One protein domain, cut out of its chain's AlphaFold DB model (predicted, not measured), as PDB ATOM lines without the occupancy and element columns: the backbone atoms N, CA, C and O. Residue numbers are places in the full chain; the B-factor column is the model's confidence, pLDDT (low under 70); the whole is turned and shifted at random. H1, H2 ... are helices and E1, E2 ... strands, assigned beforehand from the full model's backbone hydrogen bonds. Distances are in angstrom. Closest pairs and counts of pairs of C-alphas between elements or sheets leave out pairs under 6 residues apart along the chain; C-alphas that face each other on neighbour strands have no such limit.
ATOM      1  N   ALA A 170     139.477 268.077 231.726       85.62
ATOM      2  CA  ALA A 170     139.075 268.716 232.979       85.62
ATOM      3  C   ALA A 170     137.680 269.372 232.911       85.62
ATOM      4  O   ALA A 170     136.900 269.277 233.859       85.62
ATOM      5  N   ARG A 171     137.354 270.034 231.790       86.06
ATOM      6  CA  ARG A 171     136.041 270.669 231.579       86.06
ATOM      7  C   ARG A 171     134.958 269.630 231.337       86.06
ATOM      8  O   ARG A 171     133.859 269.781 231.863       86.06
ATOM      9  N   TYR A 172     135.285 268.590 230.572       87.38
ATOM     10  CA  TYR A 172     134.398 267.453 230.362       87.38
ATOM     11  C   TYR A 172     134.046 266.794 231.697       87.38
ATOM     12  O   TYR A 172     132.870 266.702 232.050       87.38
ATOM     13  N   LEU A 173     135.065 266.458 232.495       88.19
ATOM     14  CA  LEU A 173     134.902 265.832 233.800       88.19
ATOM     15  C   LEU A 173     133.966 266.655 234.690       88.19
ATOM     16  O   LEU A 173     132.984 266.106 235.172       88.19
ATOM     17  N   ALA A 174     134.179 267.969 234.815       85.81
ATOM     18  CA  ALA A 174     133.355 268.856 235.646       85.81
ATOM     19  C   ALA A 174     131.847 268.853 235.304       85.81
ATOM     20  O   ALA A 174     131.021 269.155 236.168       85.81
ATOM     21  N   LYS A 175     131.472 268.511 234.063       86.06
ATOM     22  CA  LYS A 175     130.069 268.420 233.631       86.06
ATOM     23  C   LYS A 175     129.437 267.058 233.953       86.06
ATOM     24  O   LYS A 175     128.219 266.996 234.114       86.06
ATOM     25  N   THR A 176     130.233 265.995 234.088       88.38
ATOM     26  CA  THR A 176     129.728 264.626 234.294       88.38
ATOM     27  C   THR A 176     129.059 264.424 235.657       88.38
ATOM     28  O   THR A 176     129.489 264.966 236.680       88.38
ATOM     29  N   SER A 177     128.013 263.594 235.691       88.31
ATOM     30  CA  SER A 177     127.330 263.190 236.928       88.31
ATOM     31  C   SER A 177     128.282 262.464 237.886       88.31
ATOM     32  O   SER A 177     128.274 262.734 239.087       88.31
ATOM     33  N   THR A 178     129.177 261.627 237.357       87.00
ATOM     34  CA  THR A 178     130.216 260.928 238.125       87.00
ATOM     35  C   THR A 178     131.158 261.898 238.838       87.00
ATOM     36  O   THR A 178     131.448 261.704 240.020       87.00
ATOM     37  N   ALA A 179     131.600 262.973 238.174       86.94
ATOM     38  CA  ALA A 179     132.453 263.970 238.815       86.94
ATOM     39  C   ALA A 179     131.747 264.740 239.927       86.94
ATOM     40  O   ALA A 179     132.372 265.033 240.942       86.94
ATOM     41  N   LYS A 180     130.452 265.030 239.766       87.50
ATOM     42  CA  LYS A 180     129.640 265.663 240.814       87.50
ATOM     43  C   LYS A 180     129.417 264.721 242.000       87.50
ATOM     44  O   LYS A 180     129.496 265.160 243.144       87.50
ATOM     45  N   ARG A 181     129.177 263.431 241.733       86.00
ATOM     46  CA  ARG A 181     128.929 262.394 242.747       86.00
ATOM     47  C   ARG A 181     130.150 262.113 243.623       86.00
ATOM     48  O   ARG A 181     129.989 261.942 244.828       86.00
ATOM     49  N   TYR A 182     131.341 262.069 243.024       89.50
ATOM     50  CA  TYR A 182     132.592 261.717 243.709       89.50
ATOM     51  C   TYR A 182     133.594 262.879 243.817       89.50
ATOM     52  O   TYR A 182     134.784 262.632 243.989       89.50
ATOM     53  N   GLU A 183     133.155 264.128 243.626       90.12
ATOM     54  CA  GLU A 183     133.996 265.344 243.593       90.12
ATOM     55  C   GLU A 183     135.370 265.131 242.934       90.12
ATOM     56  O   GLU A 183     136.433 265.340 243.536       90.12
ATOM     57  N   LEU A 184     135.343 264.649 241.691       91.56
ATOM     58  CA  LEU A 184     136.555 264.250 240.987       91.56
ATOM     59  C   LEU A 184     137.430 265.464 240.671       91.56
ATOM     60  O   LEU A 184     136.998 266.408 240.013       91.56
ATOM     61  N   ASN A 185     138.688 265.413 241.107       91.69
ATOM     62  CA  ASN A 185     139.660 266.482 240.910       91.69
ATOM     63  C   ASN A 185     140.943 265.943 240.279       91.69
ATOM     64  O   ASN A 185     141.603 265.066 240.842       91.69
ATOM     65  N   LEU A 186     141.335 266.502 239.133       91.38
ATOM     66  CA  LEU A 186     142.603 266.165 238.489       91.38
ATOM     67  C   LEU A 186     143.773 266.758 239.267       91.38
ATOM     68  O   LEU A 186     143.758 267.913 239.695       91.38
ATOM     69  N   ARG A 187     144.812 265.951 239.445       89.88
ATOM     70  CA  ARG A 187     146.023 266.333 240.163       89.88
ATOM     71  C   ARG A 187     147.116 266.738 239.177       89.88
ATOM     72  O   ARG A 187     147.202 266.226 238.066       89.88
ATOM     73  N   LYS A 188     148.031 267.600 239.630       87.06
ATOM     74  CA  LYS A 188     149.207 268.031 238.844       87.06
ATOM     75  C   LYS A 188     150.158 266.885 238.488       87.06
ATOM     76  O   LYS A 188     150.981 267.028 237.594       87.06
ATOM     77  N   ASP A 189     150.083 265.773 239.213       84.75
ATOM     78  CA  ASP A 189     150.903 264.589 238.983       84.75
ATOM     79  C   ASP A 189     150.283 263.603 237.976       84.75
ATOM     80  O   ASP A 189     150.803 262.500 237.815       84.75
ATOM     81  N   GLY A 190     149.201 263.995 237.295       83.69
ATOM     82  CA  GLY A 190     148.539 263.205 236.255       83.69
ATOM     83  C   GLY A 190     147.579 262.135 236.781       83.69
ATOM     84  O   GLY A 190     147.022 261.381 235.988       83.69
ATOM     85  N   GLY A 191     147.388 262.051 238.102       90.88
ATOM     86  CA  GLY A 191     146.337 261.246 238.726       90.88
ATOM     87  C   GLY A 191     145.053 262.039 238.981       90.88
ATOM     88  O   GLY A 191     144.927 263.212 238.628       90.88
ATOM     89  N   MET A 192     144.112 261.409 239.673       93.44
ATOM     90  CA  MET A 192     142.835 262.004 240.064       93.44
ATOM     91  C   MET A 192     142.535 261.705 241.529       93.44
ATOM     92  O   MET A 192     142.885 260.646 242.040       93.44
ATOM     93  N   THR A 193     141.894 262.635 242.222       92.56
ATOM     94  CA  THR A 193     141.355 262.421 243.567       92.56
ATOM     95  C   THR A 193     139.843 262.299 243.466       92.56
ATOM     96  O   THR A 193     139.215 263.136 242.823       92.56
ATOM     97  N   ALA A 194     139.275 261.290 244.116       91.56
ATOM     98  CA  ALA A 194     137.843 261.076 244.246       91.56
ATOM     99  C   ALA A 194     137.445 261.170 245.720       91.56
ATOM    100  O   ALA A 194     138.027 260.473 246.551       91.56
ATOM    101  N   ASP A 195     136.493 262.036 246.052       89.62
ATOM    102  CA  ASP A 195     135.879 262.138 247.373       89.62
ATOM    103  C   ASP A 195     134.523 261.423 247.387       89.62
ATOM    104  O   ASP A 195     133.549 261.856 246.776       89.62
ATOM    105  N   MET A 196     134.452 260.312 248.113       84.69
ATOM    106  CA  MET A 196     133.249 259.488 248.205       84.69
ATOM    107  C   MET A 196     132.253 259.977 249.265       84.69
ATOM    108  O   MET A 196     131.199 259.360 249.424       84.69
ATOM    109  N   SER A 197     132.538 261.081 249.971       81.06
ATOM    110  CA  SER A 197     131.731 261.553 251.112       81.06
ATOM    111  C   SER A 197     130.265 261.820 250.755       81.06
ATOM    112  O   SER A 197     129.385 261.578 251.570       81.06
ATOM    113  N   LYS A 198     129.986 262.289 249.532       72.12
ATOM    114  CA  LYS A 198     128.621 262.574 249.045       72.12
ATOM    115  C   LYS A 198     127.879 261.350 248.507       72.12
ATOM    116  O   LYS A 198     126.674 261.410 248.298       72.12
ATOM    117  N   SER A 199     128.604 260.271 248.226       64.50
ATOM    118  CA  SER A 199     128.067 259.074 247.570       64.50
ATOM    119  C   SER A 199     127.628 257.982 248.546       64.50
ATOM    120  O   SER A 199     126.938 257.054 248.134       64.50
ATOM    121  N   LEU A 200     128.034 258.104 249.813       62.94
ATOM    122  CA  LEU A 200     127.688 257.188 250.891       62.94
ATOM    123  C   LEU A 200     126.371 257.657 251.514       62.94
ATOM    124  O   LEU A 200     126.313 258.689 252.183       62.94
ATOM    125  N   THR A 201     125.294 256.926 251.245       51.53
ATOM    126  CA  THR A 201     124.017 257.096 251.938       51.53
ATOM    127  C   THR A 201     124.172 256.653 253.392       51.53
ATOM    128  O   THR A 201     124.340 255.470 253.660       51.53
ATOM    129  N   GLU A 202     124.073 257.631 254.292       48.56
ATOM    130  CA  GLU A 202     123.949 257.530 255.754       48.56
ATOM    131  C   GLU A 202     125.213 257.214 256.590       48.56
ATOM    132  O   GLU A 202     126.080 256.439 256.187       48.56
ATOM    133  N   ALA A 210     139.687 257.838 255.452       56.34
ATOM    134  CA  ALA A 210     139.626 258.889 254.445       56.34
ATOM    135  C   ALA A 210     138.685 258.478 253.297       56.34
ATOM    136  O   ALA A 210     138.978 257.514 252.593       56.34
ATOM    137  N   HIS A 211     137.590 259.218 253.105       75.19
ATOM    138  CA  HIS A 211     136.668 259.064 251.969       75.19
ATOM    139  C   HIS A 211     137.296 259.516 250.644       75.19
ATOM    140  O   HIS A 211     136.744 259.294 249.571       75.19
ATOM    141  N   LYS A 212     138.488 260.123 250.723       87.12
ATOM    142  CA  LYS A 212     139.296 260.520 249.578       87.12
ATOM    143  C   LYS A 212     140.173 259.368 249.105       87.12
ATOM    144  O   LYS A 212     140.961 258.796 249.869       87.12
ATOM    145  N   ARG A 213     140.065 259.056 247.821       88.31
ATOM    146  CA  ARG A 213     140.834 258.031 247.123       88.31
ATOM    147  C   ARG A 213     141.597 258.653 245.967       88.31
ATOM    148  O   ARG A 213     141.061 259.440 245.201       88.31
ATOM    149  N   ASN A 214     142.868 258.290 245.853       90.69
ATOM    150  CA  ASN A 214     143.698 258.684 244.725       90.69
ATOM    151  C   ASN A 214     143.621 257.580 243.669       90.69
ATOM    152  O   ASN A 214     143.936 256.423 243.956       90.69
ATOM    153  N   VAL A 215     143.220 257.964 242.469       92.00
ATOM    154  CA  VAL A 215     143.070 257.126 241.287       92.00
ATOM    155  C   VAL A 215     144.225 257.423 240.339       92.00
ATOM    156  O   VAL A 215     144.537 258.582 240.060       92.00
ATOM    157  N   PHE A 216     144.859 256.377 239.824       91.19
ATOM    158  CA  PHE A 216     145.932 256.474 238.842       91.19
ATOM    159  C   PHE A 216     145.660 255.529 237.678       91.19
ATOM    160  O   PHE A 216     145.117 254.443 237.875       91.19
ATOM    161  N   VAL A 217     146.086 255.923 236.478       90.94
ATOM    162  CA  VAL A 217     146.190 255.017 235.333       90.94
ATOM    163  C   VAL A 217     147.638 254.574 235.233       90.94
ATOM    164  O   VAL A 217     148.543 255.403 235.260       90.94
ATOM    165  N   THR A 218     147.875 253.273 235.135       87.94
ATOM    166  CA  THR A 218     149.204 252.702 234.915       87.94
ATOM    167  C   THR A 218     149.260 252.006 233.575       87.94
ATOM    168  O   THR A 218     148.315 251.324 233.196       87.94
ATOM    169  N   LYS A 219     150.375 252.177 232.872       85.88
ATOM    170  CA  LYS A 219     150.643 251.462 231.629       85.88
ATOM    171  C   LYS A 219     151.458 250.217 231.940       85.88
ATOM    172  O   LYS A 219     152.503 250.307 232.588       85.88
ATOM    173  N   ILE A 220     150.971 249.074 231.485       82.00
ATOM    174  CA  ILE A 220     151.640 247.783 231.581       82.00
ATOM    175  C   ILE A 220     151.971 247.347 230.166       82.00
ATOM    176  O   ILE A 220     151.091 247.266 229.316       82.00
ATOM    177  N   LYS A 221     153.252 247.086 229.920       76.19
ATOM    178  CA  LYS A 221     153.686 246.463 228.675       76.19
ATOM    179  C   LYS A 221     153.445 244.965 228.789       76.19
ATOM    180  O   LYS A 221     153.924 244.354 229.742       76.19
ATOM    181  N   SER A 222     152.699 244.418 227.846       70.44
ATOM    182  CA  SER A 222     152.500 242.988 227.653       70.44
ATOM    183  C   SER A 222     153.026 242.602 226.272       70.44
ATOM    184  O   SER A 222     153.139 243.457 225.391       70.44
ATOM    185  N   ASP A 223     153.299 241.318 226.064       66.50
ATOM    186  CA  ASP A 223     153.690 240.781 224.754       66.50
ATOM    187  C   ASP A 223     152.586 240.991 223.698       66.50
ATOM    188  O   ASP A 223     152.857 241.066 222.503       66.50
ATOM    189  N   TYR A 224     151.344 241.179 224.154       65.88
ATOM    190  CA  TYR A 224     150.162 241.464 223.335       65.88
ATOM    191  C   TYR A 224     149.897 242.965 223.120       65.88
ATOM    192  O   TYR A 224     148.899 243.332 222.505       65.88
ATOM    193  N   GLY A 225     150.764 243.840 223.641       71.75
ATOM    194  CA  GLY A 225     150.646 245.290 223.519       71.75
ATOM    195  C   GLY A 225     150.551 246.029 224.852       71.75
ATOM    196  O   GLY A 225     150.741 245.484 225.942       71.75
ATOM    197  N   ASP A 226     150.287 247.327 224.751       77.38
ATOM    198  CA  ASP A 226     150.181 248.218 225.897       77.38
ATOM    199  C   ASP A 226     148.787 248.125 226.537       77.38
ATOM    200  O   ASP A 226     147.790 248.490 225.920       77.38
ATOM    201  N   ALA A 227     148.722 247.700 227.798       81.44
ATOM    202  CA  ALA A 227     147.494 247.685 228.587       81.44
ATOM    203  C   ALA A 227     147.461 248.862 229.571       81.44
ATOM    204  O   ALA A 227     148.442 249.142 230.267       81.44
ATOM    205  N   TYR A 228     146.313 249.530 229.675       86.31
ATOM    206  CA  TYR A 228     146.086 250.597 230.647       86.31
ATOM    207  C   TYR A 228     145.243 250.066 231.807       86.31
ATOM    208  O   TYR A 228     144.203 249.440 231.610       86.31
ATOM    209  N   ILE A 229     145.705 250.290 233.036       87.75
ATOM    210  CA  ILE A 229     145.045 249.806 234.250       87.75
ATOM    211  C   ILE A 229     144.730 250.975 235.173       87.75
ATOM    212  O   ILE A 229     145.641 251.670 235.630       87.75
ATOM    213  N   LEU A 230     143.450 251.144 235.490       89.31
ATOM    214  CA  LEU A 230     142.949 252.067 236.497       89.31
ATOM    215  C   LEU A 230     143.062 251.426 237.886       89.31
ATOM    216  O   LEU A 230     142.587 250.313 238.104       89.31
ATOM    217  N   LEU A 231     143.686 252.117 238.839       89.00
ATOM    218  CA  LEU A 231     143.876 251.597 240.192       89.00
ATOM    219  C   LEU A 231     143.833 252.687 241.259       89.00
ATOM    220  O   LEU A 231     144.148 253.851 241.004       89.00
ATOM    221  N   LEU A 232     143.503 252.283 242.485       87.69
ATOM    222  CA  LEU A 232     143.664 253.115 243.676       87.69
ATOM    223  C   LEU A 232     145.056 252.931 244.274       87.69
ATOM    224  O   LEU A 232     145.514 251.807 244.480       87.69
ATOM    225  N   SER A 233     145.729 254.033 244.597       84.75
ATOM    226  CA  SER A 233     147.021 253.991 245.290       84.75
ATOM    227  C   SER A 233     147.224 255.232 246.140       84.75
ATOM    228  O   SER A 233     146.933 256.334 245.705       84.75
ATOM    229  N   LYS A 234     147.774 255.101 247.351       81.94
ATOM    230  CA  LYS A 234     148.086 256.275 248.189       81.94
ATOM    231  C   LYS A 234     149.157 257.159 247.546       81.94
ATOM    232  O   LYS A 234     149.060 258.382 247.610       81.94
ATOM    233  N   THR A 235     150.146 256.530 246.918       81.31
ATOM    234  CA  THR A 235     151.276 257.175 246.245       81.31
ATOM    235  C   THR A 235     151.183 256.984 244.737       81.31
ATOM    236  O   THR A 235     150.620 255.998 244.262       81.31
ATOM    237  N   ARG A 236     151.756 257.915 243.971       82.88
ATOM    238  CA  ARG A 236     151.820 257.808 242.513       82.88
ATOM    239  C   ARG A 236     152.657 256.581 242.103       82.88
ATOM    240  O   ARG A 236     153.836 256.526 242.462       82.88
ATOM    241  N   PRO A 237     152.096 255.609 241.362       83.06
ATOM    242  CA  PRO A 237     152.866 254.482 240.839       83.06
ATOM    243  C   PRO A 237     153.949 254.945 239.858       83.06
ATOM    244  O   PRO A 237     153.719 255.859 239.075       83.06
ATOM    245  N   LYS A 238     155.106 254.273 239.825       82.00
ATOM    246  CA  LYS A 238     156.194 254.613 238.882       82.00
ATOM    247  C   LYS A 238     155.756 254.530 237.414       82.00
ATOM    248  O   LYS A 238     156.154 255.358 236.609       82.00
ATOM    249  N   SER A 239     154.912 253.551 237.089       83.88
ATOM    250  CA  SER A 239     154.347 253.332 235.752       83.88
ATOM    251  C   SER A 239     153.070 254.141 235.488       83.88
ATOM    252  O   SER A 239     152.321 253.822 234.563       83.88
ATOM    253  N   SER A 240     152.773 255.155 236.312       86.25
ATOM    254  CA  SER A 240     151.593 255.996 236.112       86.25
ATOM    255  C   SER A 240     151.712 256.814 234.830       86.25
ATOM    256  O   SER A 240     152.737 257.466 234.610       86.25
ATOM    257  N   VAL A 241     150.639 256.849 234.056       89.25
ATOM    258  CA  VAL A 241     150.474 257.739 232.911       89.25
ATOM    259  C   VAL A 241     149.597 258.912 233.326       89.25
ATOM    260  O   VAL A 241     148.725 258.775 234.183       89.25
ATOM    261  N   ASP A 242     149.865 260.072 232.735       90.00
ATOM    262  CA  ASP A 242     149.024 261.250 232.901       90.00
ATOM    263  C   ASP A 242     147.653 261.010 232.255       90.00
ATOM    264  O   ASP A 242     147.560 260.780 231.048       90.00
ATOM    265  N   MET A 243     146.591 261.079 233.062       89.69
ATOM    266  CA  MET A 243     145.206 260.930 232.613       89.69
ATOM    267  C   MET A 243     144.785 261.980 231.578       89.69
ATOM    268  O   MET A 243     143.794 261.759 230.892       89.69
ATOM    269  N   LEU A 244     145.507 263.100 231.446       86.12
ATOM    270  CA  LEU A 244     145.287 264.125 230.414       86.12
ATOM    271  C   LEU A 244     145.877 263.762 229.043       86.12
ATOM    272  O   LEU A 244     145.656 264.484 228.073       86.12
ATOM    273  N   ARG A 245     146.697 262.710 228.974       85.06
ATOM    274  CA  ARG A 245     147.475 262.339 227.782       85.06
ATOM    275  C   ARG A 245     147.322 260.858 227.449       85.06
ATOM    276  O   ARG A 245     148.285 260.210 227.035       85.06
ATOM    277  N   LEU A 246     146.136 260.309 227.687       88.38
ATOM    278  CA  LEU A 246     145.827 258.945 227.271       88.38
ATOM    279  C   LEU A 246     145.629 258.900 225.746       88.38
ATOM    280  O   LEU A 246     145.276 259.919 225.148       88.38
ATOM    281  N   PRO A 247     145.916 257.758 225.098       85.75
ATOM    282  CA  PRO A 247     145.681 257.617 223.667       85.75
ATOM    283  C   PRO A 247     144.179 257.642 223.355       85.75
ATOM    284  O   PRO A 247     143.350 257.280 224.193       85.75
ATOM    285  N   SER A 248     143.837 258.039 222.131       84.56
ATOM    286  CA  SER A 248     142.485 257.877 221.595       84.56
ATOM    287  C   SER A 248     142.088 256.400 221.579       84.56
ATOM    288  O   SER A 248     142.931 255.531 221.348       84.56
ATOM    289  N   SER A 249     140.809 256.122 221.819       83.06
ATOM    290  CA  SER A 249     140.242 254.772 221.893       83.06
ATOM    291  C   SER A 249     140.919 253.877 222.942       83.06
ATOM    292  O   SER A 249     141.017 252.664 222.760       83.06
ATOM    293  N   VAL A 250     141.404 254.465 224.044       83.19
ATOM    294  CA  VAL A 250     141.994 253.703 225.152       83.19
ATOM    295  C   VAL A 250     140.958 252.760 225.768       83.19
ATOM    296  O   VAL A 250     139.913 253.202 226.240       83.19
ATOM    297  N   ASP A 251     141.274 251.466 225.822       83.12
ATOM    298  CA  ASP A 251     140.598 250.543 226.731       83.12
ATOM    299  C   ASP A 251     141.404 250.427 228.025       83.12
ATOM    300  O   ASP A 251     142.640 250.434 228.041       83.12
ATOM    301  N   MET A 252     140.684 250.362 229.135       82.75
ATOM    302  CA  MET A 252     141.264 250.330 230.463       82.75
ATOM    303  C   MET A 252     140.661 249.196 231.268       82.75
ATOM    304  O   MET A 252     139.446 249.066 231.360       82.75
ATOM    305  N   SER A 253     141.499 248.429 231.948       84.38
ATOM    306  CA  SER A 253     141.044 247.467 232.954       84.38
ATOM    307  C   SER A 253     141.094 248.085 234.352       84.38
ATOM    308  O   SER A 253     141.826 249.042 234.602       84.38
ATOM    309  N   ILE A 254     140.310 247.552 235.291       85.12
ATOM    310  CA  ILE A 254     140.406 247.927 236.709       85.12
ATOM    311  C   ILE A 254     141.355 246.941 237.390       85.12
ATOM    312  O   ILE A 254     141.138 245.730 237.357       85.12
ATOM    313  N   GLY A 255     142.422 247.456 237.996       73.44
ATOM    314  CA  GLY A 255     143.439 246.639 238.649       73.44
ATOM    315  C   GLY A 255     142.915 245.957 239.910       73.44
ATOM    316  O   GLY A 255     142.028 246.465 240.586       73.44
ATOM    317  N   ARG A 256     143.491 244.813 240.287       65.06
ATOM    318  CA  ARG A 256     143.156 244.152 241.557       65.06
ATOM    319  C   ARG A 256     143.977 244.763 242.694       65.06
ATOM    320  O   ARG A 256     145.088 244.335 242.984       65.06
ATOM    321  N   GLY A 257     143.428 245.785 243.340       53.88
ATOM    322  CA  GLY A 257     143.784 246.171 244.709       53.88
ATOM    323  C   GLY A 257     145.083 246.956 244.915       53.88
ATOM    324  O   GLY A 257     145.052 247.911 245.681       53.88
ATOM    325  N   ARG A 258     146.210 246.646 244.260       49.81
ATOM    326  CA  ARG A 258     147.484 247.388 244.410       49.81
ATOM    327  C   ARG A 258     148.325 247.328 243.138       49.81
ATOM    328  O   ARG A 258     148.278 246.354 242.400       49.81
ATOM    329  N   SER A 259     149.092 248.396 242.894       44.75
ATOM    330  CA  SER A 259     150.005 248.506 241.750       44.75
ATOM    331  C   SER A 259     150.893 247.256 241.619       44.75
ATOM    332  O   SER A 259     151.493 246.858 242.619       44.75
ATOM    333  N   PRO A 260     151.049 246.689 240.408       44.16
ATOM    334  CA  PRO A 260     151.862 245.489 240.172       44.16
ATOM    335  C   PRO A 260     153.357 245.677 240.485       44.16
ATOM    336  O   PRO A 260     154.105 244.711 240.519       44.16
ATOM    337  N   ASN A 261     153.798 246.908 240.767       41.91
ATOM    338  CA  ASN A 261     155.191 247.238 241.069       41.91
ATOM    339  C   ASN A 261     155.517 247.311 242.570       41.91
ATOM    340  O   ASN A 261     156.606 247.759 242.931       41.91
ATOM    341  N   GLY A 271     140.974 243.452 248.569       64.50
ATOM    342  CA  GLY A 271     140.357 244.015 247.370       64.50
ATOM    343  C   GLY A 271     139.741 245.393 247.629       64.50
ATOM    344  O   GLY A 271     139.734 245.882 248.759       64.50
ATOM    345  N   TYR A 272     139.255 246.023 246.563       75.62
ATOM    346  CA  TYR A 272     138.455 247.243 246.669       75.62
ATOM    347  C   TYR A 272     137.122 246.929 247.357       75.62
ATOM    348  O   TYR A 272     136.582 245.839 247.170       75.62
ATOM    349  N   THR A 273     136.598 247.868 248.146       80.06
ATOM    350  CA  THR A 273     135.210 247.762 248.625       80.06
ATOM    351  C   THR A 273     134.238 247.835 247.444       80.06
ATOM    352  O   THR A 273     134.603 248.325 246.373       80.06
ATOM    353  N   ASP A 274     132.993 247.393 247.622       78.44
ATOM    354  CA  ASP A 274     131.980 247.479 246.559       78.44
ATOM    355  C   ASP A 274     131.770 248.924 246.085       78.44
ATOM    356  O   ASP A 274     131.684 249.185 244.882       78.44
ATOM    357  N   ASP A 275     131.810 249.886 247.010       82.56
ATOM    358  CA  ASP A 275     131.727 251.311 246.685       82.56
ATOM    359  C   ASP A 275     132.948 251.807 245.900       82.56
ATOM    360  O   ASP A 275     132.806 252.564 244.938       82.56
ATOM    361  N   GLU A 276     134.156 251.370 246.273       85.06
ATOM    362  CA  GLU A 276     135.391 251.698 245.553       85.06
ATOM    363  C   GLU A 276     135.388 251.087 244.146       85.06
ATOM    364  O   GLU A 276     135.764 251.754 243.183       85.06
ATOM    365  N   MET A 277     134.914 249.846 244.006       84.62
ATOM    366  CA  MET A 277     134.730 249.182 242.715       84.62
ATOM    367  C   MET A 277     133.726 249.923 241.839       84.62
ATOM    368  O   MET A 277     133.989 250.146 240.659       84.62
ATOM    369  N   ASN A 278     132.574 250.300 242.396       85.81
ATOM    370  CA  ASN A 278     131.533 251.012 241.666       85.81
ATOM    371  C   ASN A 278     132.020 252.397 241.214       85.81
ATOM    372  O   ASN A 278     131.848 252.775 240.055       85.81
ATOM    373  N   MET A 279     132.717 253.115 242.097       88.94
ATOM    374  CA  MET A 279     133.367 254.379 241.767       88.94
ATOM    375  C   MET A 279     134.380 254.207 240.626       88.94
ATOM    376  O   MET A 279     134.331 254.952 239.651       88.94
ATOM    377  N   LEU A 280     135.274 253.215 240.702       90.25
ATOM    378  CA  LEU A 280     136.265 252.954 239.652       90.25
ATOM    379  C   LEU A 280     135.626 252.587 238.312       90.25
ATOM    380  O   LEU A 280     136.117 253.037 237.281       90.25
ATOM    381  N   LYS A 281     134.533 251.810 238.313       89.75
ATOM    382  CA  LYS A 281     133.763 251.499 237.098       89.75
ATOM    383  C   LYS A 281     133.218 252.770 236.460       89.75
ATOM    384  O   LYS A 281     133.471 253.009 235.288       89.75
ATOM    385  N   GLN A 282     132.556 253.629 237.232       91.44
ATOM    386  CA  GLN A 282     132.011 254.880 236.699       91.44
ATOM    387  C   GLN A 282     133.118 255.827 236.206       91.44
ATOM    388  O   GLN A 282     132.986 256.430 235.147       91.44
ATOM    389  N   ILE A 283     134.239 255.926 236.931       92.62
ATOM    390  CA  ILE A 283     135.402 256.717 236.501       92.62
ATOM    391  C   ILE A 283     135.999 256.166 235.199       92.62
ATOM    392  O   ILE A 283     136.339 256.947 234.311       92.62
ATOM    393  N   ARG A 284     136.125 254.838 235.074       92.56
ATOM    394  CA  ARG A 284     136.604 254.177 233.853       92.56
ATOM    395  C   ARG A 284     135.735 254.566 232.664       92.56
ATOM    396  O   ARG A 284     136.291 255.028 231.676       92.56
ATOM    397  N   GLU A 285     134.417 254.420 232.774       90.31
ATOM    398  CA  GLU A 285     133.493 254.733 231.677       90.31
ATOM    399  C   GLU A 285     133.618 256.192 231.231       90.31
ATOM    400  O   GLU A 285     133.722 256.464 230.042       90.31
ATOM    401  N   VAL A 286     133.713 257.135 232.173       91.19
ATOM    402  CA  VAL A 286     133.894 258.562 231.858       91.19
ATOM    403  C   VAL A 286     135.199 258.826 231.103       91.19
ATOM    404  O   VAL A 286     135.211 259.591 230.140       91.19
ATOM    405  N   ILE A 287     136.305 258.208 231.524       90.88
ATOM    406  CA  ILE A 287     137.597 258.369 230.844       90.88
ATOM    407  C   ILE A 287     137.544 257.738 229.448       90.88
ATOM    408  O   ILE A 287     137.900 258.398 228.478       90.88
ATOM    409  N   VAL A 288     137.098 256.482 229.338       89.69
ATOM    410  CA  VAL A 288     137.025 255.767 228.052       89.69
ATOM    411  C   VAL A 288     136.119 256.518 227.083       89.69
ATOM    412  O   VAL A 288     136.494 256.706 225.932       89.69
ATOM    413  N   HIS A 289     134.972 257.010 227.553       89.31
ATOM    414  CA  HIS A 289     134.036 257.768 226.734       89.31
ATOM    415  C   HIS A 289     134.629 259.086 226.226       89.31
ATOM    416  O   HIS A 289     134.431 259.425 225.068       89.31
ATOM    417  N   PHE A 290     135.391 259.812 227.049       88.62
ATOM    418  CA  PHE A 290     136.058 261.036 226.598       88.62
ATOM    419  C   PHE A 290     137.092 260.773 225.499       88.62
ATOM    420  O   PHE A 290     137.193 261.552 224.561       88.62
ATOM    421  N   TYR A 291     137.872 259.697 225.626       86.19
ATOM    422  CA  TYR A 291     138.939 259.371 224.676       86.19
ATOM    423  C   TYR A 291     138.463 258.556 223.468       86.19
ATOM    424  O   TYR A 291     139.266 258.302 222.570       86.19
ATOM    425  N   SER A 292     137.206 258.110 223.442       83.31
ATOM    426  CA  SER A 292     136.598 257.439 222.288       83.31
ATOM    427  C   SER A 292     135.824 258.377 221.358       83.31
ATOM    428  O   SER A 292     135.502 257.954 220.248       83.31
ATOM    429  N   MET A 293     135.543 259.611 221.798       67.81
ATOM    430  CA  MET A 293     135.048 260.714 220.959       67.81
ATOM    431  C   MET A 293     136.156 261.276 220.068       67.81
ATOM    432  O   MET A 293     135.825 261.650 218.923       67.81
TER     433      MET A 293
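What this domain is: This is residues 170 to 202, 210 to 261 and 271 to 293 of the 293 residues of an uncharacterized protein of viral metagenome (UniProt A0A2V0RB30). A curled sheet of four strands wraps round one long helix, H3, with the short helices H1 and H2 beside H3. The tip of the long E2 and E3 hairpin and a tail ending at Glu 202 make the length. The printed part has 108 residues, in order H1 H2 E1 E2 E3 E4 H3; the mixed sheet runs E1 E2 E3 E4, and the class is mixed, helices and strands. It is compact, with a radius of gyration of the C-alphas of 13.2 A and spans of 46 by 31 by 24 A.

How they stand to each other: E2, residues 212 to 222, and E3, residues 225 to 232, form an antiparallel hairpin, with N 218 and O 229 at 2.8 A. Edge strand E1, residues 192 to 195, is antiparallel to E2, with N 194 and O 213 at 2.8 A. Edge strand E4, residues 252 to 254, is parallel to E3, with N 230 and O 253 at 2.8 A. H3, residues 274 to 292, is on one face of this sheet, in two layers, helix over sheet; the closest C-alphas of E4 and H3, Met 252 and Arg 284, are 6.9 A apart. H2, residues 177 to 181, only just touches H3, with 3 pairs of C-alphas within 8 A, the closest being Thr 178 and Gln 282 at 6.5 A, and only grazes the sheet. H1, residues 170 to 175, is not on the sheet. In H1, H2 and H3 every O i to N i+4 pair is within hydrogen-bond range.

Where its parts are: H1 begins at C-alpha 170 (139.075, 268.716, 232.979). E2 is 31.0 A long, E3 22.7 A, and H3 26.6 A, ending at C-alpha 292 (136.598, 257.439, 222.288).

The domain as a whole: The C-alphas of Glu 202 and Asp 223, the two farthest apart, are 46.1 A apart. Residues 203 to 209 and 262 to 270 are not printed, with C-alpha gaps of 15.8 A and 16.4 A. The link from E3 to E4 is long. pLDDT is under 70 in 15 residues, among them 256 to 261.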